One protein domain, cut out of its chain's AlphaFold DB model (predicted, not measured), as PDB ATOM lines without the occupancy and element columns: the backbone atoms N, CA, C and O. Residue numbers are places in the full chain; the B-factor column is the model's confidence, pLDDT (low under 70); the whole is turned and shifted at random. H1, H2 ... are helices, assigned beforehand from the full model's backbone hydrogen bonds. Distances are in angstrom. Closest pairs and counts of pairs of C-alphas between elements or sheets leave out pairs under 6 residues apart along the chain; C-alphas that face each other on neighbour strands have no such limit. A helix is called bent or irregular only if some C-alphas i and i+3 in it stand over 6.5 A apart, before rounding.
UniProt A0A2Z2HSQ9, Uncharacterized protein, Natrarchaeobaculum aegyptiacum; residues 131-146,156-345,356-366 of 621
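Overview. This is residues 131 to 146, 156 to 345 and 356 to 366 of the 621 residues of an uncharacterized protein of Natrarchaeobaculum aegyptiacum (UniProt A0A2Z2HSQ9). The long helices H5, H3, H8 and H10a lie side by side in one loose row, with the gap between H8 and H10a the wider one. At one end of H5 the row runs on into the hairpin of H6 and H7; H10b turns away from H10a, the small H11 lies near the corner between these two arms, and H1 lies beyond H11, apart from both arms. The printed part has 217 residues with eleven named helices, H1 to H11 in chain order, and no named strand: all helix. It is loose, with a radius of gyration of the C-alphas of 23.2 A, and spans 73 by 61 by 35 A.

Along the chain. Find C-alpha 198 at (116.023, 134.337, 204.937); from there H5, residues 198 to 234, runs 53.4 A to C-alpha 234 at (153.771, 170.991, 195.533). Before it come H1, residues 136 to 143, H2, 156 to 160, H3, 166 to 187 and 31.4 A long, and H4, 192 to 195. After it come H6, 236 to 246, H7, 248 to 270 and 33.5 A long, H8, 272 to 293 and 31.2 A long, and H9, 296 to 300. H10, residues 311 to 340, was assigned as one helix by its hydrogen bonds but is bent, with C-alphas 324 and 327 6.8 A apart; its arms are H10a, 311 to 324, and H10b, 327 to 340. H11, 361 to 366, ends at (140.131, 151.960, 232.831).

Arrangement. Look first at H5 and the hub, H3: they touch at a shallow tilt of 16 degrees, opposite ways, with the C-alphas of Ser 184 and Arg 212 closest at 4.4 A. H3 touches H8 at 35.0 degrees, only just steep, the same way; the closest C-alphas, Thr 179 and Val 282, are 5.5 A apart. With residues 166 to 173 alone, H3 touches H7; Leu 169 and Ala 269 have the closest C-alphas, at 5.1 A. The hairpin H6 and H7 closes to 5.2 A between the C-alphas of Glu 244 and Ala 251. H4 touches H5, closest at C-alphas 193 and 201, 5.0 A; H2 touches H8, closest at C-alphas 160 and 275, 6.2 A. H8 and H10a are close but not clearly touching, 7.0 A between C-alphas 276 and 324; so are H8 and H9, 7.4 A between 291 and 297. H10a and H11 only just touch, with 3 pairs of C-alphas within 8 A, closest Ile 323 and Val 363 at 6.2 A. H1 is close to but not clearly touching H11, 7.1 A between C-alphas 136 and 361. Every O i to N i+4 pair is within hydrogen-bond range in H2, H3, H9 and H11; H4 is too short for one, and the counts are 3 of 4 in H1, 31 of 33 in H5, 6 of 7 in H6, 17 of 19 in H7, 16 of 18 in H8, 9 of 10 in H10a and 8 of 10 in H10b.

Size, cuts and confidence. The C-alphas of Asp 248 and Arg 304 are the two farthest apart, 73.3 A. Residues 147 to 155 are not printed, a gap of 13.9 A between C-alphas 146 and 156, nor are 346 to 355, 14.9 A between C-alphas 345 and 356. Of the links that are printed whole, H9 to H10 is short and the others are tight. Mean pLDDT of the printed part is 82.2, and 26 residues are under 70, among them 295 to 307.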
ATOM      1  N   SER A 131     142.942 145.322 228.697       84.94
ATOM      2  CA  SER A 131     143.501 145.418 230.044       84.94
ATOM      3  C   SER A 131     144.819 144.650 230.147       84.94
ATOM      4  O   SER A 131     145.821 145.241 230.531       84.94
ATOM      5  N   ALA A 132     144.842 143.384 229.722       81.31
ATOM      6  CA  ALA A 132     146.040 142.556 229.724       81.31
ATOM      7  C   ALA A 132     147.149 143.146 228.837       81.31
ATOM      8  O   ALA A 132     148.269 143.318 229.306       81.31
ATOM      9  N   LEU A 133     146.854 143.512 227.586       79.44
ATOM     10  CA  LEU A 133     147.848 144.042 226.641       79.44
ATOM     11  C   LEU A 133     148.496 145.355 227.104       79.44
ATOM     12  O   LEU A 133     149.656 145.596 226.784       79.44
ATOM     13  N   TYR A 134     147.760 146.186 227.844       80.50
ATOM     14  CA  TYR A 134     148.244 147.469 228.360       80.50
ATOM     15  C   TYR A 134     148.825 147.371 229.778       80.50
ATOM     16  O   TYR A 134     149.282 148.380 230.307       80.50
ATOM     17  N   THR A 135     148.845 146.183 230.398       80.62
ATOM     18  CA  THR A 135     149.624 145.984 231.628       80.62
ATOM     19  C   THR A 135     151.119 145.972 231.324       80.62
ATOM     20  O   THR A 135     151.555 145.353 230.350       80.62
ATOM     21  N   GLU A 136     151.917 146.598 232.192       76.88
ATOM     22  CA  GLU A 136     153.375 146.713 232.036       76.88
ATOM     23  C   GLU A 136     154.064 145.371 231.755       76.88
ATOM     24  O   GLU A 136     154.929 145.259 230.884       76.88
ATOM     25  N   ALA A 137     153.612 144.322 232.446       71.56
ATOM     26  CA  ALA A 137     154.160 142.976 232.342       71.56
ATOM     27  C   ALA A 137     154.021 142.362 230.940       71.56
ATOM     28  O   ALA A 137     154.901 141.627 230.507       71.56
ATOM     29  N   LEU A 138     152.927 142.634 230.221       67.81
ATOM     30  CA  LEU A 138     152.731 142.135 228.855       67.81
ATOM     31  C   LEU A 138     153.268 143.120 227.817       67.81
ATOM     32  O   LEU A 138     153.816 142.694 226.803       67.81
ATOM     33  N   ARG A 139     153.158 144.423 228.077       69.31
ATOM     34  CA  ARG A 139     153.667 145.471 227.192       69.31
ATOM     35  C   ARG A 139     155.170 145.329 226.949       69.31
ATOM     36  O   ARG A 139     155.578 145.289 225.792       69.31
ATOM     37  N   SER A 140     155.958 145.160 228.009       70.81
ATOM     38  CA  SER A 140     157.413 144.924 227.929       70.81
ATOM     39  C   SER A 140     157.771 143.677 227.105       70.81
ATOM     40  O   SER A 140     158.737 143.672 226.352       70.81
ATOM     41  N   ILE A 141     156.942 142.629 227.136       67.38
ATOM     42  CA  ILE A 141     157.175 141.400 226.357       67.38
ATOM     43  C   ILE A 141     156.907 141.596 224.853       67.38
ATOM     44  O   ILE A 141     157.558 140.951 224.023       67.38
ATOM     45  N   TRP A 142     155.925 142.429 224.493       58.94
ATOM     46  CA  TRP A 142     155.426 142.556 223.117       58.94
ATOM     47  C   TRP A 142     155.968 143.769 222.351       58.94
ATOM     48  O   TRP A 142     156.158 143.653 221.143       58.94
ATOM     49  N   LEU A 143     156.188 144.910 223.011       58.72
ATOM     50  CA  LEU A 143     156.585 146.175 222.371       58.72
ATOM     51  C   LEU A 143     158.092 146.450 222.419       58.72
ATOM     52  O   LEU A 143     158.600 147.080 221.503       58.72
ATOM     53  N   GLU A 144     158.813 145.951 223.425       55.91
ATOM     54  CA  GLU A 144     160.282 146.103 223.505       55.91
ATOM     55  C   GLU A 144     161.031 145.003 222.746       55.91
ATOM     56  O   GLU A 144     162.262 144.979 222.685       55.91
ATOM     57  N   ARG A 145     160.298 144.059 222.150       52.97
ATOM     58  CA  ARG A 145     160.894 143.007 221.339       52.97
ATOM     59  C   ARG A 145     161.093 143.535 219.925       52.97
ATOM     60  O   ARG A 145     160.130 143.628 219.172       52.97
ATOM     61  N   ASP A 146     162.342 143.816 219.558       49.88
ATOM     62  CA  ASP A 146     162.744 144.086 218.175       49.88
ATOM     63  C   ASP A 146     162.270 142.943 217.262       49.88
ATOM     64  O   ASP A 146     162.863 141.858 217.206       49.88
ATOM     65  N   THR A 156     154.698 152.917 213.019       65.88
ATOM     66  CA  THR A 156     153.425 153.385 213.600       65.88
ATOM     67  C   THR A 156     153.385 154.894 213.840       65.88
ATOM     68  O   THR A 156     152.319 155.491 213.668       65.88
ATOM     69  N   GLY A 157     154.520 155.525 214.159       67.75
ATOM     70  CA  GLY A 157     154.624 156.962 214.434       67.75
ATOM     71  C   GLY A 157     154.118 157.838 213.280       67.75
ATOM     72  O   GLY A 157     153.159 158.585 213.475       67.75
ATOM     73  N   PRO A 158     154.640 157.686 212.047       71.44
ATOM     74  CA  PRO A 158     154.195 158.476 210.890       71.44
ATOM     75  C   PRO A 158     152.720 158.255 210.502       71.44
ATOM     76  O   PRO A 158     152.085 159.108 209.875       71.44
ATOM     77  N   LEU A 159     152.160 157.095 210.858       70.75
ATOM     78  CA  LEU A 159     150.767 156.731 210.592       70.75
ATOM     79  C   LEU A 159     149.806 157.382 211.595       70.75
ATOM     80  O   LEU A 159     148.762 157.896 211.189       70.75
ATOM     81  N   LEU A 160     150.156 157.389 212.881       71.75
ATOM     82  CA  LEU A 160     149.287 157.868 213.960       71.75
ATOM     83  C   LEU A 160     149.452 159.366 214.239       71.75
ATOM     84  O   LEU A 160     148.453 160.058 214.438       71.75
ATOM     85  N   THR A 161     150.685 159.863 214.208       75.44
ATOM     86  CA  THR A 161     151.063 161.241 214.550       75.44
ATOM     87  C   THR A 161     152.101 161.748 213.543       75.44
ATOM     88  O   THR A 161     153.295 161.771 213.846       75.44
ATOM     89  N   PRO A 162     151.683 162.090 212.312       81.94
ATOM     90  CA  PRO A 162     152.603 162.605 211.305       81.94
ATOM     91  C   PRO A 162     153.091 164.003 211.708       81.94
ATOM     92  O   PRO A 162     152.352 164.769 212.331       81.94
ATOM     93  N   GLU A 163     154.288 164.380 211.276       85.31
ATOM     94  CA  GLU A 163     154.676 165.789 211.309       85.31
ATOM     95  C   GLU A 163     153.815 166.593 210.312       85.31
ATOM     96  O   GLU A 163     153.510 166.081 209.224       85.31
ATOM     97  N   PRO A 164     153.379 167.822 210.655       84.88
ATOM     98  CA  PRO A 164     152.600 168.663 209.750       84.88
ATOM     99  C   PRO A 164     153.374 168.926 208.452       84.88
ATOM    100  O   PRO A 164     154.496 169.421 208.485       84.88
ATOM    101  N   GLY A 165     152.780 168.588 207.308       87.44
ATOM    102  CA  GLY A 165     153.389 168.790 205.994       87.44
ATOM    103  C   GLY A 165     152.716 167.967 204.896       87.44
ATOM    104  O   GLY A 165     151.778 167.201 205.145       87.44
ATOM    105  N   THR A 166     153.234 168.055 203.670       84.44
ATOM    106  CA  THR A 166     152.726 167.309 202.502       84.44
ATOM    107  C   THR A 166     152.746 165.792 202.729       84.44
ATOM    108  O   THR A 166     151.859 165.074 202.267       84.44
ATOM    109  N   GLY A 167     153.707 165.291 203.515       84.62
ATOM    110  CA  GLY A 167     153.774 163.886 203.927       84.62
ATOM    111  C   GLY A 167     152.563 163.437 204.756       84.62
ATOM    112  O   GLY A 167     152.052 162.331 204.545       84.62
ATOM    113  N   ALA A 168     152.038 164.295 205.641       87.81
ATOM    114  CA  ALA A 168     150.808 164.027 206.386       87.81
ATOM    115  C   ALA A 168     149.600 163.932 205.444       87.81
ATOM    116  O   ALA A 168     148.777 163.026 205.578       87.81
ATOM    117  N   LEU A 169     149.509 164.814 204.447       90.81
ATOM    118  CA  LEU A 169     148.427 164.777 203.465       90.81
ATOM    119  C   LEU A 169     148.458 163.487 202.633       90.81
ATOM    120  O   LEU A 169     147.454 162.781 202.549       90.81
ATOM    121  N   VAL A 170     149.619 163.130 202.079       89.75
ATOM    122  CA  VAL A 170     149.781 161.925 201.247       89.75
ATOM    123  C   VAL A 170     149.468 160.657 202.041       89.75
ATOM    124  O   VAL A 170     148.687 159.819 201.589       89.75
ATOM    125  N   THR A 171     150.025 160.516 203.247       90.00
ATOM    126  CA  THR A 171     149.766 159.341 204.096       90.00
ATOM    127  C   THR A 171     148.298 159.249 204.509       90.00
ATOM    128  O   THR A 171     147.728 158.160 204.474       90.00
ATOM    129  N   PHE A 172     147.647 160.374 204.817       92.00
ATOM    130  CA  PHE A 172     146.219 160.405 205.128       92.00
ATOM    131  C   PHE A 172     145.360 159.955 203.940       92.00
ATOM    132  O   PHE A 172     144.507 159.082 204.103       92.00
ATOM    133  N   VAL A 173     145.614 160.486 202.739       93.69
ATOM    134  CA  VAL A 173     144.899 160.107 201.506       93.69
ATOM    135  C   VAL A 173     145.083 158.619 201.210       93.69
ATOM    136  O   VAL A 173     144.105 157.923 200.945       93.69
ATOM    137  N   LEU A 174     146.308 158.098 201.324       91.75
ATOM    138  CA  LEU A 174     146.590 156.677 201.107       91.75
ATOM    139  C   LEU A 174     145.875 155.779 202.120       91.75
ATOM    140  O   LEU A 174     145.293 154.766 201.727       91.75
ATOM    141  N   VAL A 175     145.873 156.144 203.405       90.31
ATOM    142  CA  VAL A 175     145.153 155.393 204.443       90.31
ATOM    143  C   VAL A 175     143.647 155.458 204.200       90.31
ATOM    144  O   VAL A 175     142.987 154.421 204.257       90.31
ATOM    145  N   LEU A 176     143.089 156.623 203.869       93.81
ATOM    146  CA  LEU A 176     141.664 156.795 203.572       93.81
ATOM    147  C   LEU A 176     141.232 155.964 202.357       93.81
ATOM    148  O   LEU A 176     140.289 155.174 202.445       93.81
ATOM    149  N   THR A 177     141.945 156.084 201.236       95.38
ATOM    150  CA  THR A 177     141.694 155.295 200.023       95.38
ATOM    151  C   THR A 177     141.864 153.805 200.294       95.38
ATOM    152  O   THR A 177     140.991 153.010 199.937       95.38
ATOM    153  N   GLY A 178     142.948 153.419 200.971       91.94
ATOM    154  CA  GLY A 178     143.210 152.042 201.377       91.94
ATOM    155  C   GLY A 178     142.076 151.480 202.228       91.94
ATOM    156  O   GLY A 178     141.609 150.375 201.966       91.94
ATOM    157  N   THR A 179     141.557 152.267 203.172       92.25
ATOM    158  CA  THR A 179     140.408 151.911 204.012       92.25
ATOM    159  C   THR A 179     139.162 151.652 203.169       92.25
ATOM    160  O   THR A 179     138.545 150.594 203.284       92.25
ATOM    161  N   LEU A 180     138.804 152.586 202.282       94.44
ATOM    162  CA  LEU A 180     137.621 152.480 201.423       94.44
ATOM    163  C   LEU A 180     137.692 151.256 200.499       94.44
ATOM    164  O   LEU A 180     136.723 150.503 200.362       94.44
ATOM    165  N   TRP A 181     138.852 151.001 199.901       95.19
ATOM    166  CA  TRP A 181     139.051 149.827 199.057       95.19
ATOM    167  C   TRP A 181     139.056 148.531 199.860       95.19
ATOM    168  O   TRP A 181     138.439 147.552 199.429       95.19
ATOM    169  N   LEU A 182     139.670 148.518 201.040       90.31
ATOM    170  CA  LEU A 182     139.666 147.362 201.925       90.31
ATOM    171  C   LEU A 182     138.238 147.007 202.366       90.31
ATOM    172  O   LEU A 182     137.859 145.839 202.283       90.31
ATOM    173  N   VAL A 183     137.405 147.995 202.713       91.56
ATOM    174  CA  VAL A 183     135.965 147.805 202.980       91.56
ATOM    175  C   VAL A 183     135.285 147.144 201.778       91.56
ATOM    176  O   VAL A 183     134.603 146.130 201.939       91.56
ATOM    177  N   SER A 184     135.518 147.647 200.561       92.50
ATOM    178  CA  SER A 184     134.915 147.093 199.339       92.50
ATOM    179  C   SER A 184     135.282 145.614 199.110       92.50
ATOM    180  O   SER A 184     134.442 144.796 198.708       92.50
ATOM    181  N   VAL A 185     136.530 145.239 199.410       90.38
ATOM    182  CA  VAL A 185     137.044 143.871 199.256       90.38
ATOM    183  C   VAL A 185     136.511 142.960 200.355       90.38
ATOM    184  O   VAL A 185     136.091 141.840 200.071       90.38
ATOM    185  N   VAL A 186     136.515 143.412 201.604       87.25
ATOM    186  CA  VAL A 186     136.185 142.562 202.751       87.25
ATOM    187  C   VAL A 186     134.683 142.369 202.895       87.25
ATOM    188  O   VAL A 186     134.241 141.231 203.024       87.25
ATOM    189  N   VAL A 187     133.880 143.434 202.801       87.88
ATOM    190  CA  VAL A 187     132.414 143.345 202.945       87.88
ATOM    191  C   VAL A 187     131.819 142.381 201.916       87.88
ATOM    192  O   VAL A 187     130.914 141.620 202.241       87.88
ATOM    193  N   SER A 188     132.371 142.345 200.699       87.06
ATOM    194  CA  SER A 188     131.924 141.423 199.647       87.06
ATOM    195  C   SER A 188     132.324 139.959 199.864       87.06
ATOM    196  O   SER A 188     131.753 139.074 199.231       87.06
ATOM    197  N   ARG A 189     133.285 139.689 200.755       83.50
ATOM    198  CA  ARG A 189     133.735 138.331 201.103       83.50
ATOM    199  C   ARG A 189     133.155 137.804 202.405       83.50
ATOM    200  O   ARG A 189     133.171 136.594 202.625       83.50
ATOM    201  N   LEU A 190     132.655 138.681 203.268       81.75
ATOM    202  CA  LEU A 190     132.016 138.272 204.509       81.75
ATOM    203  C   LEU A 190     130.627 137.669 204.228       81.75
ATOM    204  O   LEU A 190     129.877 138.200 203.407       81.75
ATOM    205  N   PRO A 191     130.223 136.603 204.941       79.56
ATOM    206  CA  PRO A 191     128.908 135.979 204.787       79.56
ATOM    207  C   PRO A 191     127.797 136.794 205.482       79.56
ATOM    208  O   PRO A 191     126.957 136.243 206.188       79.56
ATOM    209  N   ILE A 192     127.778 138.120 205.307       79.94
ATOM    210  CA  ILE A 192     126.809 139.032 205.940       79.94
ATOM    211  C   ILE A 192     125.355 138.669 205.586       79.94
ATOM    212  O   ILE A 192     124.543 138.626 206.510       79.94
ATOM    213  N   PRO A 193     124.993 138.330 204.327       83.50
ATOM    214  CA  PRO A 193     123.622 137.929 204.004       83.50
ATOM    215  C   PRO A 193     123.152 136.705 204.793       83.50
ATOM    216  O   PRO A 193     121.971 136.577 205.087       83.50
ATOM    217  N   ASP A 194     124.066 135.816 205.187       74.94
ATOM    218  CA  ASP A 194     123.708 134.617 205.943       74.94
ATOM    219  C   ASP A 194     123.348 134.930 207.406       74.94
ATOM    220  O   ASP A 194     122.621 134.149 208.025       74.94
ATOM    221  N   LEU A 195     123.802 136.074 207.942       71.06
ATOM    222  CA  LEU A 195     123.491 136.556 209.297       71.06
ATOM    223  C   LEU A 195     122.102 137.204 209.403       71.06
ATOM    224  O   LEU A 195     121.619 137.450 210.511       71.06
ATOM    225  N   VAL A 196     121.467 137.484 208.265       72.06
ATOM    226  CA  VAL A 196     120.161 138.140 208.166       72.06
ATOM    227  C   VAL A 196     119.065 137.074 207.926       72.06
ATOM    228  O   VAL A 196     119.345 136.041 207.297       72.06
ATOM    229  N   PRO A 197     117.827 137.270 208.438       74.56
ATOM    230  CA  PRO A 197     116.679 136.408 208.134       74.56
ATOM    231  C   PRO A 197     116.527 136.096 206.638       74.56
ATOM    232  O   PRO A 197     116.881 136.920 205.795       74.56
ATOM    233  N   ARG A 198     116.042 134.884 206.312       78.31
ATOM    234  CA  ARG A 198     116.023 134.337 204.937       78.31
ATOM    235  C   ARG A 198     115.311 135.244 203.931       78.31
ATOM    236  O   ARG A 198     115.792 135.377 202.814       78.31
ATOM    237  N   ASP A 199     114.227 135.871 204.360       88.25
ATOM    238  CA  ASP A 199     113.397 136.821 203.617       88.25
ATOM    239  C   ASP A 199     114.136 138.110 203.228       88.25
ATOM    240  O   ASP A 199     113.800 138.719 202.224       88.25
ATOM    241  N   ARG A 200     115.179 138.506 203.969       85.31
ATOM    242  CA  ARG A 200     115.930 139.756 203.738       85.31
ATOM    243  C   ARG A 200     117.325 139.541 203.152       85.31
ATOM    244  O   ARG A 200     118.151 140.455 203.140       85.31
ATOM    245  N   ARG A 201     117.647 138.317 202.723       87.88
ATOM    246  CA  ARG A 201     118.992 137.991 202.220       87.88
ATOM    247  C   ARG A 201     119.284 138.632 200.874       87.88
ATOM    248  O   ARG A 201     120.436 138.977 200.627       87.88
ATOM    249  N   GLU A 202     118.275 138.765 200.022       91.88
ATOM    250  CA  GLU A 202     118.407 139.411 198.712       91.88
ATOM    251  C   GLU A 202     118.654 140.909 198.885       91.88
ATOM    252  O   GLU A 202     119.716 141.377 198.477       91.88
ATOM    253  N   ASP A 203     117.821 141.599 199.669       92.19
ATOM    254  CA  ASP A 203     118.043 142.995 200.068       92.19
ATOM    255  C   ASP A 203     119.442 143.223 200.663       92.19
ATOM    256  O   ASP A 203     120.116 144.211 200.364       92.19
ATOM    257  N   ALA A 204     119.909 142.313 201.524       87.06
ATOM    258  CA  ALA A 204     121.241 142.408 202.112       87.06
ATOM    259  C   ALA A 204     122.349 142.293 201.051       87.06
ATOM    260  O   ALA A 204     123.333 143.030 201.122       87.06
ATOM    261  N   ARG A 205     122.202 141.404 200.057       91.88
ATOM    262  CA  ARG A 205     123.158 141.270 198.942       91.88
ATOM    263  C   ARG A 205     123.172 142.516 198.065       91.88
ATOM    264  O   ARG A 205     124.257 142.979 197.721       91.88
ATOM    265  N   GLU A 206     122.008 143.076 197.753       94.31
ATOM    266  CA  GLU A 206     121.895 144.308 196.966       94.31
ATOM    267  C   GLU A 206     122.547 145.491 197.683       94.31
ATOM    268  O   GLU A 206     123.380 146.191 197.104       94.31
ATOM    269  N   ARG A 207     122.271 145.661 198.982       92.88
ATOM    270  CA  ARG A 207     122.914 146.698 199.806       92.88
ATOM    271  C   ARG A 207     124.428 146.522 199.875       92.88
ATOM    272  O   ARG A 207     125.155 147.504 199.776       92.88
ATOM    273  N   ILE A 208     124.923 145.291 200.005       91.62
ATOM    274  CA  ILE A 208     126.366 145.004 199.989       91.62
ATOM    275  C   ILE A 208     126.985 145.358 198.634       91.62
ATOM    276  O   ILE A 208     128.071 145.940 198.598       91.62
ATOM    277  N   ALA A 209     126.309 145.052 197.525       93.19
ATOM    278  CA  ALA A 209     126.768 145.426 196.190       93.19
ATOM    279  C   ALA A 209     126.814 146.953 196.015       93.19
ATOM    280  O   ALA A 209     127.806 147.479 195.501       93.19
ATOM    281  N   ALA A 210     125.802 147.667 196.515       93.81
ATOM    282  CA  ALA A 210     125.764 149.126 196.516       93.81
ATOM    283  C   ALA A 210     126.898 149.731 197.360       93.81
ATOM    284  O   ALA A 210     127.642 150.571 196.858       93.81
ATOM    285  N   ILE A 211     127.105 149.250 198.595       91.75
ATOM    286  CA  ILE A 211     128.203 149.691 199.476       91.75
ATOM    287  C   ILE A 211     129.557 149.437 198.814       91.75
ATOM    288  O   ILE A 211     130.422 150.311 198.824       91.75
ATOM    289  N   ARG A 212     129.751 148.264 198.203       93.25
ATOM    290  CA  ARG A 212     130.985 147.925 197.485       93.25
ATOM    291  C   ARG A 212     131.247 148.884 196.326       93.25
ATOM    292  O   ARG A 212     132.382 149.320 196.155       93.25
ATOM    293  N   SER A 213     130.226 149.178 195.523       93.81
ATOM    294  CA  SER A 213     130.342 150.115 194.403       93.81
ATOM    295  C   SER A 213     130.684 151.515 194.910       93.81
ATOM    296  O   SER A 213     131.698 152.080 194.508       93.81
ATOM    297  N   ALA A 214     129.904 152.026 195.867       94.56
ATOM    298  CA  ALA A 214     130.094 153.349 196.448       94.56
ATOM    299  C   ALA A 214     131.492 153.505 197.057       94.56
ATOM    300  O   ALA A 214     132.225 154.401 196.667       94.56
ATOM    301  N   THR A 215     131.919 152.587 197.931       92.50
ATOM    302  CA  THR A 215     133.248 152.646 198.570       92.50
ATOM    303  C   THR A 215     134.397 152.561 197.567       92.50
ATOM    304  O   THR A 215     135.397 153.258 197.725       92.50
ATOM    305  N   ARG A 216     134.260 151.774 196.491       93.81
ATOM    306  CA  ARG A 216     135.268 151.711 195.424       93.81
ATOM    307  C   ARG A 216     135.405 153.048 194.691       93.81
ATOM    308  O   ARG A 216     136.529 153.514 194.508       93.81
ATOM    309  N   TRP A 217     134.284 153.653 194.297       95.94
ATOM    310  CA  TRP A 217     134.269 154.938 193.595       95.94
ATOM    311  C   TRP A 217     134.681 156.099 194.498       95.94
ATOM    312  O   TRP A 217     135.486 156.923 194.080       95.94
ATOM    313  N   SER A 218     134.229 156.125 195.753       93.56
ATOM    314  CA  SER A 218     134.678 157.102 196.748       93.56
ATOM    315  C   SER A 218     136.175 156.986 197.020       93.56
ATOM    316  O   SER A 218     136.838 158.007 197.141       93.56
ATOM    317  N   GLY A 219     136.735 155.771 197.064       92.19
ATOM    318  CA  GLY A 219     138.180 155.577 197.220       92.19
ATOM    319  C   GLY A 219     138.979 156.103 196.027       92.19
ATOM    320  O   GLY A 219     140.017 156.731 196.222       92.19
ATOM    321  N   LEU A 220     138.472 155.900 194.803       94.88
ATOM    322  CA  LEU A 220     139.060 156.474 193.588       94.88
ATOM    323  C   LEU A 220     138.994 158.008 193.620       94.88
ATOM    324  O   LEU A 220     140.008 158.660 193.408       94.88
ATOM    325  N   ALA A 221     137.828 158.572 193.943       93.94
ATOM    326  CA  ALA A 221     137.634 160.015 194.039       93.94
ATOM    327  C   ALA A 221     138.532 160.646 195.115       93.94
ATOM    328  O   ALA A 221     139.166 161.662 194.850       93.94
ATOM    329  N   ALA A 222     138.644 160.019 196.292       93.06
ATOM    330  CA  ALA A 222     139.526 160.466 197.367       93.06
ATOM    331  C   ALA A 222     141.002 160.443 196.946       93.06
ATOM    332  O   ALA A 222     141.726 161.392 197.233       93.06
ATOM    333  N   LEU A 223     141.431 159.404 196.219       94.50
ATOM    334  CA  LEU A 223     142.794 159.313 195.698       94.50
ATOM    335  C   LEU A 223     143.065 160.405 194.660       94.50
ATOM    336  O   LEU A 223     144.072 161.097 194.752       94.50
ATOM    337  N   SER A 224     142.165 160.573 193.687       93.38
ATOM    338  CA  SER A 224     142.307 161.570 192.625       93.38
ATOM    339  C   SER A 224     142.302 162.995 193.175       93.38
ATOM    340  O   SER A 224     143.174 163.781 192.823       93.38
ATOM    341  N   PHE A 225     141.356 163.322 194.058       92.31
ATOM    342  CA  PHE A 225     141.242 164.653 194.651       92.31
ATOM    343  C   PHE A 225     142.385 164.943 195.627       92.31
ATOM    344  O   PHE A 225     142.984 166.011 195.571       92.31
ATOM    345  N   GLY A 226     142.746 163.975 196.473       90.38
ATOM    346  CA  GLY A 226     143.863 164.113 197.403       90.38
ATOM    347  C   GLY A 226     145.207 164.282 196.695       90.38
ATOM    348  O   GLY A 226     146.005 165.124 197.097       90.38
ATOM    349  N   LEU A 227     145.440 163.539 195.606       89.94
ATOM    350  CA  LEU A 227     146.645 163.691 194.789       89.94
ATOM    351  C   LEU A 227     146.649 165.019 194.023       89.94
ATOM    352  O   LEU A 227     147.703 165.634 193.915       89.94
ATOM    353  N   ALA A 228     145.492 165.477 193.533       90.56
ATOM    354  CA  ALA A 228     145.369 166.789 192.905       90.56
ATOM    355  C   ALA A 228     145.712 167.914 193.891       90.56
ATOM    356  O   ALA A 228     146.537 168.750 193.556       90.56
ATOM    357  N   ILE A 229     145.180 167.885 195.121       90.88
ATOM    358  CA  ILE A 229     145.538 168.856 196.169       90.88
ATOM    359  C   ILE A 229     147.035 168.793 196.476       90.88
ATOM    360  O   ILE A 229     147.694 169.826 196.495       90.88
ATOM    361  N   ALA A 230     147.592 167.596 196.682       87.56
ATOM    362  CA  ALA A 230     149.015 167.447 196.977       87.56
ATOM    363  C   ALA A 230     149.906 167.976 195.838       87.56
ATOM    364  O   ALA A 230     150.920 168.611 196.107       87.56
ATOM    365  N   ALA A 231     149.517 167.752 194.578       88.06
ATOM    366  CA  ALA A 231     150.213 168.285 193.411       88.06
ATOM    367  C   ALA A 231     150.064 169.809 193.292       88.06
ATOM    368  O   ALA A 231     151.039 170.483 192.982       88.06
ATOM    369  N   THR A 232     148.876 170.356 193.568       89.50
ATOM    370  CA  THR A 232     148.638 171.805 193.599       89.50
ATOM    371  C   THR A 232     149.501 172.484 194.659       89.50
ATOM    372  O   THR A 232     150.113 173.496 194.352       89.50
ATOM    373  N   ILE A 233     149.610 171.906 195.860       89.12
ATOM    374  CA  ILE A 233     150.481 172.421 196.929       89.12
ATOM    375  C   ILE A 233     151.955 172.322 196.515       89.12
ATOM    376  O   ILE A 233     152.701 173.280 196.653       89.12
ATOM    377  N   ALA A 234     152.378 171.193 195.938       86.75
ATOM    378  CA  ALA A 234     153.771 170.991 195.533       86.75
ATOM    379  C   ALA A 234     154.254 171.941 194.420       86.75
ATOM    380  O   ALA A 234     155.459 172.092 194.238       86.75
ATOM    381  N   VAL A 235     153.333 172.540 193.658       90.19
ATOM    382  CA  VAL A 235     153.627 173.475 192.557       90.19
ATOM    383  C   VAL A 235     153.083 174.880 192.872       90.19
ATOM    384  O   VAL A 235     153.065 175.740 191.996       90.19
ATOM    385  N   ALA A 236     152.637 175.137 194.109       89.00
ATOM    386  CA  ALA A 236     151.997 176.394 194.499       89.00
ATOM    387  C   ALA A 236     152.895 177.605 194.208       89.00
ATOM    388  O   ALA A 236     152.444 178.528 193.534       89.00
ATOM    389  N   ASP A 237     154.172 177.540 194.592       86.44
ATOM    390  CA  ASP A 237     155.148 178.613 194.356       86.44
ATOM    391  C   ASP A 237     155.288 178.943 192.862       86.44
ATOM    392  O   ASP A 237     155.228 180.103 192.465       86.44
ATOM    393  N   SER A 238     155.379 177.920 192.006       89.38
ATOM    394  CA  SER A 238     155.480 178.115 190.554       89.38
ATOM    395  C   SER A 238     154.193 178.676 189.944       89.38
ATOM    396  O   SER A 238     154.245 179.410 188.957       89.38
ATOM    397  N   ILE A 239     153.026 178.326 190.496       86.06
ATOM    398  CA  ILE A 239     151.735 178.876 190.062       86.06
ATOM    399  C   ILE A 239     151.647 180.356 190.437       86.06
ATOM    400  O   ILE A 239     151.237 181.153 189.595       86.06
ATOM    401  N   VAL A 240     152.032 180.718 191.662       88.12
ATOM    402  CA  VAL A 240     152.022 182.109 192.138       88.12
ATOM    403  C   VAL A 240     152.972 182.962 191.300       88.12
ATOM    404  O   VAL A 240     152.516 183.957 190.746       88.12
ATOM    405  N   GLU A 241     154.212 182.514 191.087       88.88
ATOM    406  CA  GLU A 241     155.204 183.198 190.238       88.88
ATOM    407  C   GLU A 241     154.673 183.416 188.808       88.88
ATOM    408  O   GLU A 241     154.723 184.517 188.266       88.88
ATOM    409  N   THR A 242     154.051 182.390 188.214       89.25
ATOM    410  CA  THR A 242     153.483 182.497 186.858       89.25
ATOM    411  C   THR A 242     152.308 183.484 186.789       89.25
ATOM    412  O   THR A 242     152.129 184.165 185.776       89.25
ATOM    413  N   VAL A 243     151.464 183.533 187.827       87.56
ATOM    414  CA  VAL A 243     150.304 184.438 187.893       87.56
ATOM    415  C   VAL A 243     150.747 185.874 188.158       87.56
ATOM    416  O   VAL A 243     150.168 186.782 187.565       87.56
ATOM    417  N   GLU A 244     151.762 186.075 188.996       89.12
ATOM    418  CA  GLU A 244     152.376 187.380 189.247       89.12
ATOM    419  C   GLU A 244     152.915 187.974 187.939       89.12
ATOM    420  O   GLU A 244     152.505 189.064 187.554       89.12
ATOM    421  N   ASP A 245     153.653 187.194 187.145       88.75
ATOM    422  CA  ASP A 245     154.194 187.636 185.850       88.75
ATOM    423  C   ASP A 245     153.134 188.077 184.816       88.75
ATOM    424  O   ASP A 245     153.439 188.827 183.883       88.75
ATOM    425  N   HIS A 246     151.890 187.597 184.927       85.06
ATOM    426  CA  HIS A 246     150.849 187.815 183.913       85.06
ATOM    427  C   HIS A 246     149.657 188.650 184.399       85.06
ATOM    428  O   HIS A 246     148.894 189.154 183.566       85.06
ATOM    429  N   ALA A 247     149.434 188.761 185.712       81.25
ATOM    430  CA  ALA A 247     148.204 189.309 186.273       81.25
ATOM    431  C   ALA A 247     148.337 189.741 187.751       81.25
ATOM    432  O   ALA A 247     147.655 189.193 188.626       81.25
ATOM    433  N   ASP A 248     149.107 190.805 188.008       78.44
ATOM    434  CA  ASP A 248     149.335 191.412 189.336       78.44
ATOM    435  C   ASP A 248     148.075 191.546 190.216       78.44
ATOM    436  O   ASP A 248     148.133 191.385 191.435       78.44
ATOM    437  N   SER A 249     146.898 191.821 189.631       82.69
ATOM    438  CA  SER A 249     145.673 192.032 190.421       82.69
ATOM    439  C   SER A 249     145.077 190.757 191.034       82.69
ATOM    440  O   SER A 249     144.204 190.866 191.895       82.69
ATOM    441  N   TYR A 250     145.476 189.568 190.572       83.94
ATOM    442  CA  TYR A 250     144.927 188.282 191.025       83.94
ATOM    443  C   TYR A 250     145.917 187.444 191.838       83.94
ATOM    444  O   TYR A 250     145.467 186.556 192.561       83.94
ATOM    445  N   ALA A 251     147.218 187.741 191.770       84.31
ATOM    446  CA  ALA A 251     148.263 186.986 192.463       84.31
ATOM    447  C   ALA A 251     147.978 186.844 193.970       84.31
ATOM    448  O   ALA A 251     147.907 185.728 194.478       84.31
ATOM    449  N   SER A 252     147.638 187.948 194.645       86.31
ATOM    450  CA  SER A 252     147.328 187.946 196.086       86.31
ATOM    451  C   SER A 252     146.087 187.124 196.468       86.31
ATOM    452  O   SER A 252     146.023 186.561 197.560       86.31
ATOM    453  N   GLN A 253     145.085 187.019 195.584       89.75
ATOM    454  CA  GLN A 253     143.900 186.189 195.836       89.75
ATOM    455  C   GLN A 253     144.203 184.700 195.644       89.75
ATOM    456  O   GLN A 253     143.667 183.868 196.375       89.75
ATOM    457  N   VAL A 254     145.044 184.368 194.661       87.81
ATOM    458  CA  VAL A 254     145.477 182.992 194.386       87.81
ATOM    459  C   VAL A 254     146.386 182.484 195.501       87.81
ATOM    460  O   VAL A 254     146.162 181.380 195.992       87.81
ATOM    461  N   GLU A 255     147.338 183.301 195.950       90.75
ATOM    462  CA  GLU A 255     148.229 182.997 197.073       90.75
ATOM    463  C   GLU A 255     147.430 182.702 198.351       90.75
ATOM    464  O   GLU A 255     147.551 181.618 198.917       90.75
ATOM    465  N   LEU A 256     146.500 183.587 198.730       91.62
ATOM    466  CA  LEU A 256     145.666 183.403 199.924       91.62
ATOM    467  C   LEU A 256     144.761 182.161 199.829       91.62
ATOM    468  O   LEU A 256     144.505 181.487 200.831       91.62
ATOM    469  N   ALA A 257     144.271 181.829 198.631       90.69
ATOM    470  CA  ALA A 257     143.480 180.622 198.408       90.69
ATOM    471  C   ALA A 257     144.323 179.339 198.511       90.69
ATOM    472  O   ALA A 257     143.848 178.350 199.077       90.69
ATOM    473  N   LEU A 258     145.550 179.345 197.983       91.44
ATOM    474  CA  LEU A 258     146.481 178.216 198.053       91.44
ATOM    475  C   LEU A 258     146.986 177.996 199.479       91.44
ATOM    476  O   LEU A 258     146.928 176.866 199.960       91.44
ATOM    477  N   GLU A 259     147.364 179.062 200.185       91.94
ATOM    478  CA  GLU A 259     147.774 179.005 201.590       91.94
ATOM    479  C   GLU A 259     146.623 178.505 202.481       91.94
ATOM    480  O   GLU A 259     146.803 177.627 203.329       91.94
ATOM    481  N   GLY A 260     145.397 178.984 202.237       91.38
ATOM    482  CA  GLY A 260     144.200 178.496 202.922       91.38
ATOM    483  C   GLY A 260     143.919 177.012 202.659       91.38
ATOM    484  O   GLY A 260     143.569 176.273 203.584       91.38
ATOM    485  N   LEU A 261     144.091 176.553 201.413       91.06
ATOM    486  CA  LEU A 261     143.934 175.147 201.030       91.06
ATOM    487  C   LEU A 261     145.010 174.262 201.673       91.06
ATOM    488  O   LEU A 261     144.688 173.190 202.193       91.06
ATOM    489  N   GLU A 262     146.268 174.696 201.657       92.75
ATOM    490  CA  GLU A 262     147.393 173.999 202.274       92.75
ATOM    491  C   GLU A 262     147.194 173.875 203.787       92.75
ATOM    492  O   GLU A 262     147.149 172.760 204.311       92.75
ATOM    493  N   SER A 263     146.968 174.995 204.474       92.12
ATOM    494  CA  SER A 263     146.769 175.040 205.924       92.12
ATOM    495  C   SER A 263     145.611 174.142 206.368       92.12
ATOM    496  O   SER A 263     145.772 173.298 207.256       92.12
ATOM    497  N   LEU A 264     144.456 174.236 205.700       91.81
ATOM    498  CA  LEU A 264     143.287 173.423 206.035       91.81
ATOM    499  C   LEU A 264     143.513 171.935 205.740       91.81
ATOM    500  O   LEU A 264     143.140 171.085 206.552       91.81
ATOM    501  N   SER A 265     144.117 171.600 204.597       91.56
ATOM    502  CA  SER A 265     144.339 170.205 204.205       91.56
ATOM    503  C   SER A 265     145.385 169.515 205.082       91.56
ATOM    504  O   SER A 265     145.157 168.378 205.503       91.56
ATOM    505  N   ILE A 266     146.476 170.202 205.437       92.31
ATOM    506  CA  ILE A 266     147.500 169.694 206.355       92.31
ATOM    507  C   ILE A 266     146.934 169.562 207.768       92.31
ATOM    508  O   ILE A 266     147.111 168.510 208.383       92.31
ATOM    509  N   ALA A 267     146.205 170.562 208.275       89.00
ATOM    510  CA  ALA A 267     145.594 170.494 209.603       89.00
ATOM    511  C   ALA A 267     144.622 169.309 209.718       89.00
ATOM    512  O   ALA A 267     144.689 168.526 210.672       89.00
ATOM    513  N   LEU A 268     143.761 169.116 208.715       88.44
ATOM    514  CA  LEU A 268     142.824 167.995 208.683       88.44
ATOM    515  C   LEU A 268     143.561 166.652 208.588       88.44
ATOM    516  O   LEU A 268     143.248 165.717 209.325       88.44
ATOM    517  N   ALA A 269     144.573 166.564 207.722       90.69
ATOM    518  CA  ALA A 269     145.350 165.349 207.522       90.69
ATOM    519  C   ALA A 269     146.221 164.985 208.730       90.69
ATOM    520  O   ALA A 269     146.451 163.799 208.951       90.69
ATOM    521  N   ALA A 270     146.695 165.959 209.507       88.06
ATOM    522  CA  ALA A 270     147.497 165.740 210.710       88.06
ATOM    523  C   ALA A 270     146.647 165.464 211.962       88.06
ATOM    524  O   ALA A 270     147.180 165.001 212.968       88.06
ATOM    525  N   THR A 271     145.329 165.696 211.912       84.94
ATOM    526  CA  THR A 271     144.438 165.552 213.072       84.94
ATOM    527  C   THR A 271     144.378 164.090 213.563       84.94
ATOM    528  O   THR A 271     143.803 163.230 212.879       84.94
ATOM    529  N   PRO A 272     144.864 163.777 214.786       75.25
ATOM    530  CA  PRO A 272     144.863 162.407 215.313       75.25
ATOM    531  C   PRO A 272     143.455 161.816 215.440       75.25
ATOM    532  O   PRO A 272     143.249 160.626 215.197       75.25
ATOM    533  N   ALA A 273     142.461 162.661 215.743       69.19
ATOM    534  CA  ALA A 273     141.060 162.265 215.877       69.19
ATOM    535  C   ALA A 273     140.455 161.683 214.584       69.19
ATOM    536  O   ALA A 273     139.524 160.886 214.664       69.19
ATOM    537  N   LEU A 274     140.984 162.035 213.405       79.31
ATOM    538  CA  LEU A 274     140.560 161.467 212.119       79.31
ATOM    539  C   LEU A 274     141.399 160.244 211.724       79.31
ATOM    540  O   LEU A 274     140.884 159.304 211.115       79.31
ATOM    541  N   ARG A 275     142.682 160.221 212.095       80.75
ATOM    542  CA  ARG A 275     143.614 159.138 211.752       80.75
ATOM    543  C   ARG A 275     143.418 157.874 212.570       80.75
ATOM    544  O   ARG A 275     143.365 156.790 211.996       80.75
ATOM    545  N   LEU A 276     143.272 158.001 213.886       73.81
ATOM    546  CA  LEU A 276     143.041 156.870 214.786       73.81
ATOM    547  C   LEU A 276     141.866 155.982 214.346       73.81
ATOM    548  O   LEU A 276     142.073 154.773 214.209       73.81
ATOM    549  N   PRO A 277     140.661 156.518 214.057       72.88
ATOM    550  CA  PRO A 277     139.561 155.681 213.596       72.88
ATOM    551  C   PRO A 277     139.850 155.063 212.227       72.88
ATOM    552  O   PRO A 277     139.527 153.897 212.030       72.88
ATOM    553  N   LEU A 278     140.503 155.774 211.302       82.25
ATOM    554  CA  LEU A 278     140.886 155.208 210.004       82.25
ATOM    555  C   LEU A 278     141.837 154.015 210.157       82.25
ATOM    556  O   LEU A 278     141.562 152.943 209.623       82.25
ATOM    557  N   VAL A 279     142.911 154.158 210.934       79.56
ATOM    558  CA  VAL A 279     143.871 153.073 211.190       79.56
ATOM    559  C   VAL A 279     143.198 151.907 211.919       79.56
ATOM    560  O   VAL A 279     143.410 150.751 211.550       79.56
ATOM    561  N   ALA A 280     142.323 152.180 212.891       71.81
ATOM    562  CA  ALA A 280     141.544 151.148 213.571       71.81
ATOM    563  C   ALA A 280     140.606 150.396 212.610       71.81
ATOM    564  O   ALA A 280     140.488 149.170 212.690       71.81
ATOM    565  N   ILE A 281     139.970 151.103 211.668       78.94
ATOM    566  CA  ILE A 281     139.148 150.499 210.615       78.94
ATOM    567  C   ILE A 281     140.029 149.621 209.719       78.94
ATOM    568  O   ILE A 281     139.673 148.465 209.491       78.94
ATOM    569  N   VAL A 282     141.192 150.103 209.267       83.44
ATOM    570  CA  VAL A 282     142.141 149.298 208.476       83.44
ATOM    571  C   VAL A 282     142.523 148.028 209.225       83.44
ATOM    572  O   VAL A 282     142.331 146.939 208.690       83.44
ATOM    573  N   ALA A 283     142.989 148.136 210.470       73.75
ATOM    574  CA  ALA A 283     143.372 146.986 211.284       73.75
ATOM    575  C   ALA A 283     142.213 145.986 211.429       73.75
ATOM    576  O   ALA A 283     142.382 144.789 211.186       73.75
ATOM    577  N   THR A 284     141.007 146.479 211.725       76.31
ATOM    578  CA  THR A 284     139.793 145.660 211.845       76.31
ATOM    579  C   THR A 284     139.494 144.917 210.548       76.31
ATOM    580  O   THR A 284     139.255 143.709 210.554       76.31
ATOM    581  N   PHE A 285     139.531 145.608 209.412       82.12
ATOM    582  CA  PHE A 285     139.242 144.998 208.123       82.12
ATOM    583  C   PHE A 285     140.364 144.075 207.636       82.12
ATOM    584  O   PHE A 285     140.060 143.083 206.980       82.12
ATOM    585  N   VAL A 286     141.628 144.323 207.987       80.12
ATOM    586  CA  VAL A 286     142.743 143.397 207.730       80.12
ATOM    587  C   VAL A 286     142.546 142.110 208.524       80.12
ATOM    588  O   VAL A 286     142.665 141.024 207.957       80.12
ATOM    589  N   VAL A 287     142.156 142.203 209.798       74.00
ATOM    590  CA  VAL A 287     141.809 141.028 210.610       74.00
ATOM    591  C   VAL A 287     140.612 140.299 210.008       74.00
ATOM    592  O   VAL A 287     140.681 139.092 209.797       74.00
ATOM    593  N   LEU A 288     139.537 141.007 209.650       78.19
ATOM    594  CA  LEU A 288     138.369 140.403 208.997       78.19
ATOM    595  C   LEU A 288     138.729 139.759 207.655       78.19
ATOM    596  O   LEU A 288     138.204 138.696 207.331       78.19
ATOM    597  N   TYR A 289     139.639 140.359 206.890       81.31
ATOM    598  CA  TYR A 289     140.156 139.802 205.648       81.31
ATOM    599  C   TYR A 289     140.950 138.518 205.899       81.31
ATOM    600  O   TYR A 289     140.689 137.505 205.250       81.31
ATOM    601  N   ALA A 290     141.886 138.537 206.849       78.25
ATOM    602  CA  ALA A 290     142.680 137.375 207.231       78.25
ATOM    603  C   ALA A 290     141.773 136.243 207.722       78.25
ATOM    604  O   ALA A 290     141.865 135.119 207.232       78.25
ATOM    605  N   VAL A 291     140.813 136.569 208.589       71.50
ATOM    606  CA  VAL A 291     139.777 135.649 209.056       71.50
ATOM    607  C   VAL A 291     139.004 135.100 207.863       71.50
ATOM    608  O   VAL A 291     138.945 133.882 207.737       71.50
ATOM    609  N   SER A 292     138.530 135.946 206.932       75.06
ATOM    610  CA  SER A 292     137.784 135.546 205.718       75.06
ATOM    611  C   SER A 292     138.520 134.528 204.840       75.06
ATOM    612  O   SER A 292     137.885 133.757 204.121       75.06
ATOM    613  N   ARG A 293     139.857 134.515 204.898       77.19
ATOM    614  CA  ARG A 293     140.726 133.614 204.132       77.19
ATOM    615  C   ARG A 293     140.986 132.285 204.828       77.19
ATOM    616  O   ARG A 293     141.418 131.351 204.154       77.19
ATOM    617  N   LEU A 294     140.741 132.170 206.134       76.00
ATOM    618  CA  LEU A 294     140.977 130.923 206.850       76.00
ATOM    619  C   LEU A 294     140.004 129.849 206.335       76.00
ATOM    620  O   LEU A 294     138.792 130.013 206.477       76.00
ATOM    621  N   PRO A 295     140.481 128.709 205.799       64.06
ATOM    622  CA  PRO A 295     139.611 127.624 205.324       64.06
ATOM    623  C   PRO A 295     138.747 127.039 206.454       64.06
ATOM    624  O   PRO A 295     137.676 126.476 206.219       64.06
ATOM    625  N   ILE A 296     139.172 127.250 207.704       57.97
ATOM    626  CA  ILE A 296     138.411 126.958 208.918       57.97
ATOM    627  C   ILE A 296     137.074 127.710 208.938       57.97
ATOM    628  O   ILE A 296     136.106 127.143 209.427       57.97
ATOM    629  N   LEU A 297     136.940 128.898 208.333       54.38
ATOM    630  CA  LEU A 297     135.658 129.609 208.270       54.38
ATOM    631  C   LEU A 297     134.555 128.828 207.556       54.38
ATOM    632  O   LEU A 297     133.398 128.937 207.944       54.38
ATOM    633  N   HIS A 298     134.885 128.012 206.551       58.38
ATOM    634  CA  HIS A 298     133.891 127.149 205.904       58.38
ATOM    635  C   HIS A 298     133.386 126.045 206.849       58.38
ATOM    636  O   HIS A 298     132.203 125.702 206.812       58.38
ATOM    637  N   ARG A 299     134.238 125.552 207.762       59.03
ATOM    638  CA  ARG A 299     133.821 124.656 208.859       59.03
ATOM    639  C   ARG A 299     133.085 125.423 209.965       59.03
ATOM    640  O   ARG A 299     132.081 124.947 210.485       59.03
ATOM    641  N   VAL A 300     133.523 126.644 210.272       52.19
ATOM    642  CA  VAL A 300     132.935 127.541 211.283       52.19
ATOM    643  C   VAL A 300     131.579 128.097 210.843       52.19
ATOM    644  O   VAL A 300     130.754 128.383 211.707       52.19
ATOM    645  N   ARG A 301     131.280 128.132 209.536       56.31
ATOM    646  CA  ARG A 301     129.949 128.427 208.969       56.31
ATOM    647  C   ARG A 301     128.851 127.522 209.540       56.31
ATOM    648  O   ARG A 301     127.708 127.950 209.636       56.31
ATOM    649  N   HIS A 302     129.218 126.312 209.969       59.06
ATOM    650  CA  HIS A 302     128.340 125.358 210.654       59.06
ATOM    651  C   HIS A 302     128.605 125.266 212.167       59.06
ATOM    652  O   HIS A 302     127.946 124.504 212.872       59.06
ATOM    653  N   SER A 303     129.573 126.020 212.692       64.38
ATOM    654  CA  SER A 303     129.896 125.995 214.116       64.38
ATOM    655  C   SER A 303     128.902 126.812 214.930       64.38
ATOM    656  O   SER A 303     128.425 127.873 214.523       64.38
ATOM    657  N   ARG A 304     128.671 126.353 216.160       69.00
ATOM    658  CA  ARG A 304     127.850 127.051 217.155       69.00
ATOM    659  C   ARG A 304     128.444 128.396 217.607       69.00
ATOM    660  O   ARG A 304     127.754 129.131 218.302       69.00
ATOM    661  N   LEU A 305     129.681 128.722 217.215       64.50
ATOM    662  CA  LEU A 305     130.413 129.923 217.635       64.50
ATOM    663  C   LEU A 305     130.170 131.135 216.729       64.50
ATOM    664  O   LEU A 305     130.182 132.263 217.210       64.50
ATOM    665  N   LEU A 306     129.891 130.938 215.435       68.75
ATOM    666  CA  LEU A 306     129.675 132.053 214.503       68.75
ATOM    667  C   LEU A 306     128.532 133.003 214.931       68.75
ATOM    668  O   LEU A 306     128.708 134.219 214.845       68.75
ATOM    669  N   PRO A 307     127.400 132.511 215.475       69.38
ATOM    670  CA  PRO A 307     126.337 133.377 215.983       69.38
ATOM    671  C   PRO A 307     126.724 134.228 217.206       69.38
ATOM    672  O   PRO A 307     125.934 135.087 217.602       69.38
ATOM    673  N   TRP A 308     127.880 133.970 217.826       74.62
ATOM    674  CA  TRP A 308     128.420 134.714 218.969       74.62
ATOM    675  C   TRP A 308     129.430 135.782 218.568       74.62
ATOM    676  O   TRP A 308     129.675 136.683 219.359       74.62
ATOM    677  N   LEU A 309     129.961 135.745 217.342       74.81
ATOM    678  CA  LEU A 309     130.903 136.757 216.860       74.81
ATOM    679  C   LEU A 309     130.394 138.203 217.068       74.81
ATOM    680  O   LEU A 309     131.160 139.033 217.550       74.81
ATOM    681  N   PRO A 310     129.106 138.514 216.803       78.62
ATOM    682  CA  PRO A 310     128.587 139.861 217.016       78.62
ATOM    683  C   PRO A 310     128.506 140.277 218.490       78.62
ATOM    684  O   PRO A 310     128.403 141.454 218.775       78.62
ATOM    685  N   VAL A 311     128.562 139.352 219.451       78.25
ATOM    686  CA  VAL A 311     128.596 139.719 220.878       78.25
ATOM    687  C   VAL A 311     129.891 140.453 221.219       78.25
ATOM    688  O   VAL A 311     129.882 141.428 221.965       78.25
ATOM    689  N   PHE A 312     131.001 140.032 220.612       79.88
ATOM    690  CA  PHE A 312     132.308 140.638 220.839       79.88
ATOM    691  C   PHE A 312     132.421 142.050 220.263       79.88
ATOM    692  O   PHE A 312     133.303 142.791 220.684       79.88
ATOM    693  N   THR A 313     131.548 142.463 219.334       76.56
ATOM    694  CA  THR A 313     131.650 143.801 218.729       76.56
ATOM    695  C   THR A 313     131.412 144.899 219.754       76.56
ATOM    696  O   THR A 313     132.100 145.909 219.703       76.56
ATOM    697  N   GLY A 314     130.496 144.699 220.709       75.56
ATOM    698  CA  GLY A 314     130.263 145.671 221.784       75.56
ATOM    699  C   GLY A 314     131.512 145.887 222.639       75.56
ATOM    700  O   GLY A 314     131.949 147.020 222.823       75.56
ATOM    701  N   GLY A 315     132.137 144.788 223.072       82.00
ATOM    702  CA  GLY A 315     133.378 144.828 223.844       82.00
ATOM    703  C   GLY A 315     134.544 145.411 223.051       82.00
ATOM    704  O   GLY A 315     135.307 146.208 223.582       82.00
ATOM    705  N   ALA A 316     134.665 145.056 221.768       84.19
ATOM    706  CA  ALA A 316     135.723 145.543 220.887       84.19
ATOM    707  C   ALA A 316     135.605 147.048 220.602       84.19
ATOM    708  O   ALA A 316     136.609 147.752 220.638       84.19
ATOM    709  N   ILE A 317     134.390 147.557 220.364       81.19
ATOM    710  CA  ILE A 317     134.147 148.996 220.185       81.19
ATOM    711  C   ILE A 317     134.594 149.757 221.431       81.19
ATOM    712  O   ILE A 317     135.280 150.765 221.324       81.19
ATOM    713  N   VAL A 318     134.254 149.257 222.616       81.88
ATOM    714  CA  VAL A 318     134.614 149.918 223.876       81.88
ATOM    715  C   VAL A 318     136.106 149.843 224.129       81.88
ATOM    716  O   VAL A 318     136.698 150.845 224.499       81.88
ATOM    717  N   ALA A 319     136.721 148.687 223.897       85.75
ATOM    718  CA  ALA A 319     138.166 148.526 223.930       85.75
ATOM    719  C   ALA A 319     138.871 149.574 223.048       85.75
ATOM    720  O   ALA A 319     139.789 150.246 223.510       85.75
ATOM    721  N   LEU A 320     138.400 149.771 221.812       82.81
ATOM    722  CA  LEU A 320     138.927 150.792 220.901       82.81
ATOM    723  C   LEU A 320     138.705 152.214 221.427       82.81
ATOM    724  O   LEU A 320     139.618 153.033 221.363       82.81
ATOM    725  N   VAL A 321     137.518 152.505 221.965       81.38
ATOM    726  CA  VAL A 321     137.216 153.806 222.576       81.38
ATOM    727  C   VAL A 321     138.121 154.064 223.778       81.38
ATOM    728  O   VAL A 321     138.658 155.155 223.878       81.38
ATOM    729  N   LEU A 322     138.350 153.084 224.653       82.69
ATOM    730  CA  LEU A 322     139.264 153.226 225.790       82.69
ATOM    731  C   LEU A 322     140.687 153.528 225.316       82.69
ATOM    732  O   LEU A 322     141.295 154.472 225.804       82.69
ATOM    733  N   ILE A 323     141.193 152.790 224.325       83.75
ATOM    734  CA  ILE A 323     142.534 153.018 223.770       83.75
ATOM    735  C   ILE A 323     142.666 154.428 223.175       83.75
ATOM    736  O   ILE A 323     143.658 155.107 223.422       83.75
ATOM    737  N   ALA A 324     141.678 154.875 222.394       78.94
ATOM    738  CA  ALA A 324     141.760 156.140 221.665       78.94
ATOM    739  C   ALA A 324     141.396 157.369 222.516       78.94
ATOM    740  O   ALA A 324     141.999 158.427 222.360       78.94
ATOM    741  N   ALA A 325     140.395 157.250 223.391       79.12
ATOM    742  CA  ALA A 325     139.833 158.372 224.138       79.12
ATOM    743  C   ALA A 325     140.475 158.560 225.514       79.12
ATOM    744  O   ALA A 325     140.485 159.681 226.013       79.12
ATOM    745  N   TYR A 326     141.024 157.510 226.135       84.12
ATOM    746  CA  TYR A 326     141.609 157.651 227.467       84.12
ATOM    747  C   TYR A 326     142.787 158.638 227.504       84.12
ATOM    748  O   TYR A 326     142.758 159.509 228.368       84.12
ATOM    749  N   PRO A 327     143.776 158.601 226.581       85.69
ATOM    750  CA  PRO A 327     144.880 159.562 226.609       85.69
ATOM    751  C   PRO A 327     144.447 161.039 226.559       85.69
ATOM    752  O   PRO A 327     144.832 161.784 227.458       85.69
ATOM    753  N   PRO A 328     143.605 161.495 225.606       80.44
ATOM    754  CA  PRO A 328     143.175 162.894 225.596       80.44
ATOM    755  C   PRO A 328     142.287 163.258 226.796       80.44
ATOM    756  O   PRO A 328     142.367 164.382 227.290       80.44
ATOM    757  N   VAL A 329     141.463 162.330 227.300       82.06
ATOM    758  CA  VAL A 329     140.654 162.549 228.517       82.06
ATOM    759  C   VAL A 329     141.548 162.673 229.752       82.06
ATOM    760  O   VAL A 329     141.287 163.505 230.620       82.06
ATOM    761  N   PHE A 330     142.630 161.898 229.819       86.50
ATOM    762  CA  PHE A 330     143.608 162.016 230.887       86.50
ATOM    763  C   PHE A 330     144.263 163.399 230.882       86.50
ATOM    764  O   PHE A 330     144.232 164.079 231.900       86.50
ATOM    765  N   GLU A 331     144.779 163.850 229.739       86.81
ATOM    766  CA  GLU A 331     145.459 165.146 229.626       86.81
ATOM    767  C   GLU A 331     144.544 166.337 229.931       86.81
ATOM    768  O   GLU A 331     144.942 167.263 230.633       86.81
ATOM    769  N   SER A 332     143.316 166.317 229.409       86.94
ATOM    770  CA  SER A 332     142.403 167.463 229.491       86.94
ATOM    771  C   SER A 332     141.554 167.507 230.760       86.94
ATOM    772  O   SER A 332     141.162 168.594 231.175       86.94
ATOM    773  N   MET A 333     141.248 166.355 231.370       86.31
ATOM    774  CA  MET A 333     140.318 166.277 232.502       86.31
ATOM    775  C   MET A 333     140.964 165.683 233.753       86.31
ATOM    776  O   MET A 333     140.910 166.311 234.809       86.31
ATOM    777  N   LEU A 334     141.581 164.494 233.668       84.06
ATOM    778  CA  LEU A 334     142.097 163.835 234.878       84.06
ATOM    779  C   LEU A 334     143.358 164.510 235.405       84.06
ATOM    780  O   LEU A 334     143.468 164.684 236.610       84.06
ATOM    781  N   ARG A 335     144.304 164.891 234.546       84.88
ATOM    782  CA  ARG A 335     145.559 165.513 234.975       84.88
ATOM    783  C   ARG A 335     145.308 166.835 235.717       84.88
ATOM    784  O   ARG A 335     145.847 166.960 236.815       84.88
ATOM    785  N   PRO A 336     144.474 167.772 235.218       84.56
ATOM    786  CA  PRO A 336     144.103 168.960 235.985       84.56
ATOM    787  C   PRO A 336     143.406 168.616 237.306       84.56
ATOM    788  O   PRO A 336     143.810 169.113 238.348       84.56
ATOM    789  N   ALA A 337     142.439 167.692 237.295       81.94
ATOM    790  CA  ALA A 337     141.722 167.303 238.511       81.94
ATOM    791  C   ALA A 337     142.637 166.650 239.567       81.94
ATOM    792  O   ALA A 337     142.485 166.884 240.763       81.94
ATOM    793  N   LEU A 338     143.606 165.836 239.141       82.44
ATOM    794  CA  LEU A 338     144.612 165.244 240.024       82.44
ATOM    795  C   LEU A 338     145.552 166.316 240.587       82.44
ATOM    796  O   LEU A 338     145.911 166.247 241.763       82.44
ATOM    797  N   ALA A 339     145.919 167.315 239.781       81.75
ATOM    798  CA  ALA A 339     146.711 168.452 240.239       81.75
ATOM    799  C   ALA A 339     145.961 169.282 241.291       81.75
ATOM    800  O   ALA A 339     146.533 169.578 242.338       81.75
ATOM    801  N   ASP A 340     144.672 169.557 241.072       82.12
ATOM    802  CA  ASP A 340     143.812 170.282 242.018       82.12
ATOM    803  C   ASP A 340     143.668 169.547 243.361       82.12
ATOM    804  O   ASP A 340     143.577 170.166 244.420       82.12
ATOM    805  N   LEU A 341     143.703 168.213 243.336       78.25
ATOM    806  CA  LEU A 341     143.684 167.358 244.528       78.25
ATOM    807  C   LEU A 341     145.057 167.237 245.222       78.25
ATOM    808  O   LEU A 341     145.187 166.509 246.208       78.25
ATOM    809  N   GLY A 342     146.088 167.931 244.729       76.19
ATOM    810  CA  GLY A 342     147.439 167.914 245.293       76.19
ATOM    811  C   GLY A 342     148.236 166.643 244.984       76.19
ATOM    812  O   GLY A 342     149.228 166.366 245.658       76.19
ATOM    813  N   PHE A 343     147.823 165.857 243.981       70.50
ATOM    814  CA  PHE A 343     148.550 164.661 243.535       70.50
ATOM    815  C   PHE A 343     149.673 164.952 242.531       70.50
ATOM    816  O   PHE A 343     150.356 164.013 242.154       70.50
ATOM    817  N   ALA A 344     149.867 166.204 242.099       60.62
ATOM    818  CA  ALA A 344     150.899 166.585 241.124       60.62
ATOM    819  C   ALA A 344     152.188 167.157 241.757       60.62
ATOM    820  O   ALA A 344     153.017 167.727 241.053       60.62
ATOM    821  N   SER A 345     152.311 167.135 243.090       56.09
ATOM    822  CA  SER A 345     153.346 167.893 243.823       56.09
ATOM    823  C   SER A 345     153.988 167.117 244.973       56.09
ATOM    824  O   SER A 345     154.688 167.706 245.795       56.09
ATOM    825  N   LEU A 356     150.388 156.077 237.761       81.88
ATOM    826  CA  LEU A 356     149.593 154.857 237.562       81.88
ATOM    827  C   LEU A 356     148.419 155.081 236.598       81.88
ATOM    828  O   LEU A 356     148.053 154.185 235.838       81.88
ATOM    829  N   LEU A 357     147.824 156.277 236.633       84.75
ATOM    830  CA  LEU A 357     146.731 156.681 235.745       84.75
ATOM    831  C   LEU A 357     147.227 157.294 234.427       84.75
ATOM    832  O   LEU A 357     146.443 157.439 233.492       84.75
ATOM    833  N   ALA A 358     148.509 157.630 234.304       85.69
ATOM    834  CA  ALA A 358     149.058 158.150 233.064       85.69
ATOM    835  C   ALA A 358     149.010 157.078 231.956       85.69
ATOM    836  O   ALA A 358     149.206 155.883 232.217       85.69
ATOM    837  N   PRO A 359     148.746 157.460 230.695       84.00
ATOM    838  CA  PRO A 359     148.893 156.551 229.569       84.00
ATOM    839  C   PRO A 359     150.332 156.005 229.496       84.00
ATOM    840  O   PRO A 359     151.276 156.772 229.679       84.00
ATOM    841  N   PRO A 360     150.527 154.709 229.189       80.31
ATOM    842  CA  PRO A 360     149.506 153.733 228.795       80.31
ATOM    843  C   PRO A 360     148.840 152.972 229.955       80.31
ATOM    844  O   PRO A 360     147.794 152.362 229.730       80.31
ATOM    845  N   ASN A 361     149.378 153.024 231.176       83.44
ATOM    846  CA  ASN A 361     148.878 152.256 232.328       83.44
ATOM    847  C   ASN A 361     147.429 152.602 232.691       83.44
ATOM    848  O   ASN A 361     146.623 151.711 232.973       83.44
ATOM    849  N   GLY A 362     147.048 153.872 232.573       83.56
ATOM    850  CA  GLY A 362     145.672 154.296 232.799       83.56
ATOM    851  C   GLY A 362     144.644 153.652 231.857       83.56
ATOM    852  O   GLY A 362     143.508 153.416 232.268       83.56
ATOM    853  N   VAL A 363     145.041 153.261 230.635       85.25
ATOM    854  CA  VAL A 363     144.174 152.497 229.714       85.25
ATOM    855  C   VAL A 363     143.872 151.118 230.299       85.25
ATOM    856  O   VAL A 363     142.723 150.669 230.267       85.25
ATOM    857  N   ALA A 364     144.880 150.458 230.880       83.94
ATOM    858  CA  ALA A 364     144.702 149.175 231.544       83.94
ATOM    859  C   ALA A 364     143.788 149.311 232.765       83.94
ATOM    860  O   ALA A 364     142.849 148.528 232.902       83.94
ATOM    861  N   VAL A 365     143.998 150.333 233.603       83.62
ATOM    862  CA  VAL A 365     143.155 150.612 234.779       83.62
ATOM    863  C   VAL A 365     141.703 150.864 234.369       83.62
ATOM    864  O   VAL A 365     140.788 150.255 234.927       83.62
ATOM    865  N   ALA A 366     141.470 151.691 233.346       84.62
ATOM    866  CA  ALA A 366     140.131 151.960 232.831       84.62
ATOM    867  C   ALA A 366     139.465 150.697 232.258       84.62
ATOM    868  O   ALA A 366     138.269 150.471 232.468       84.62
TER     869      ALA A 366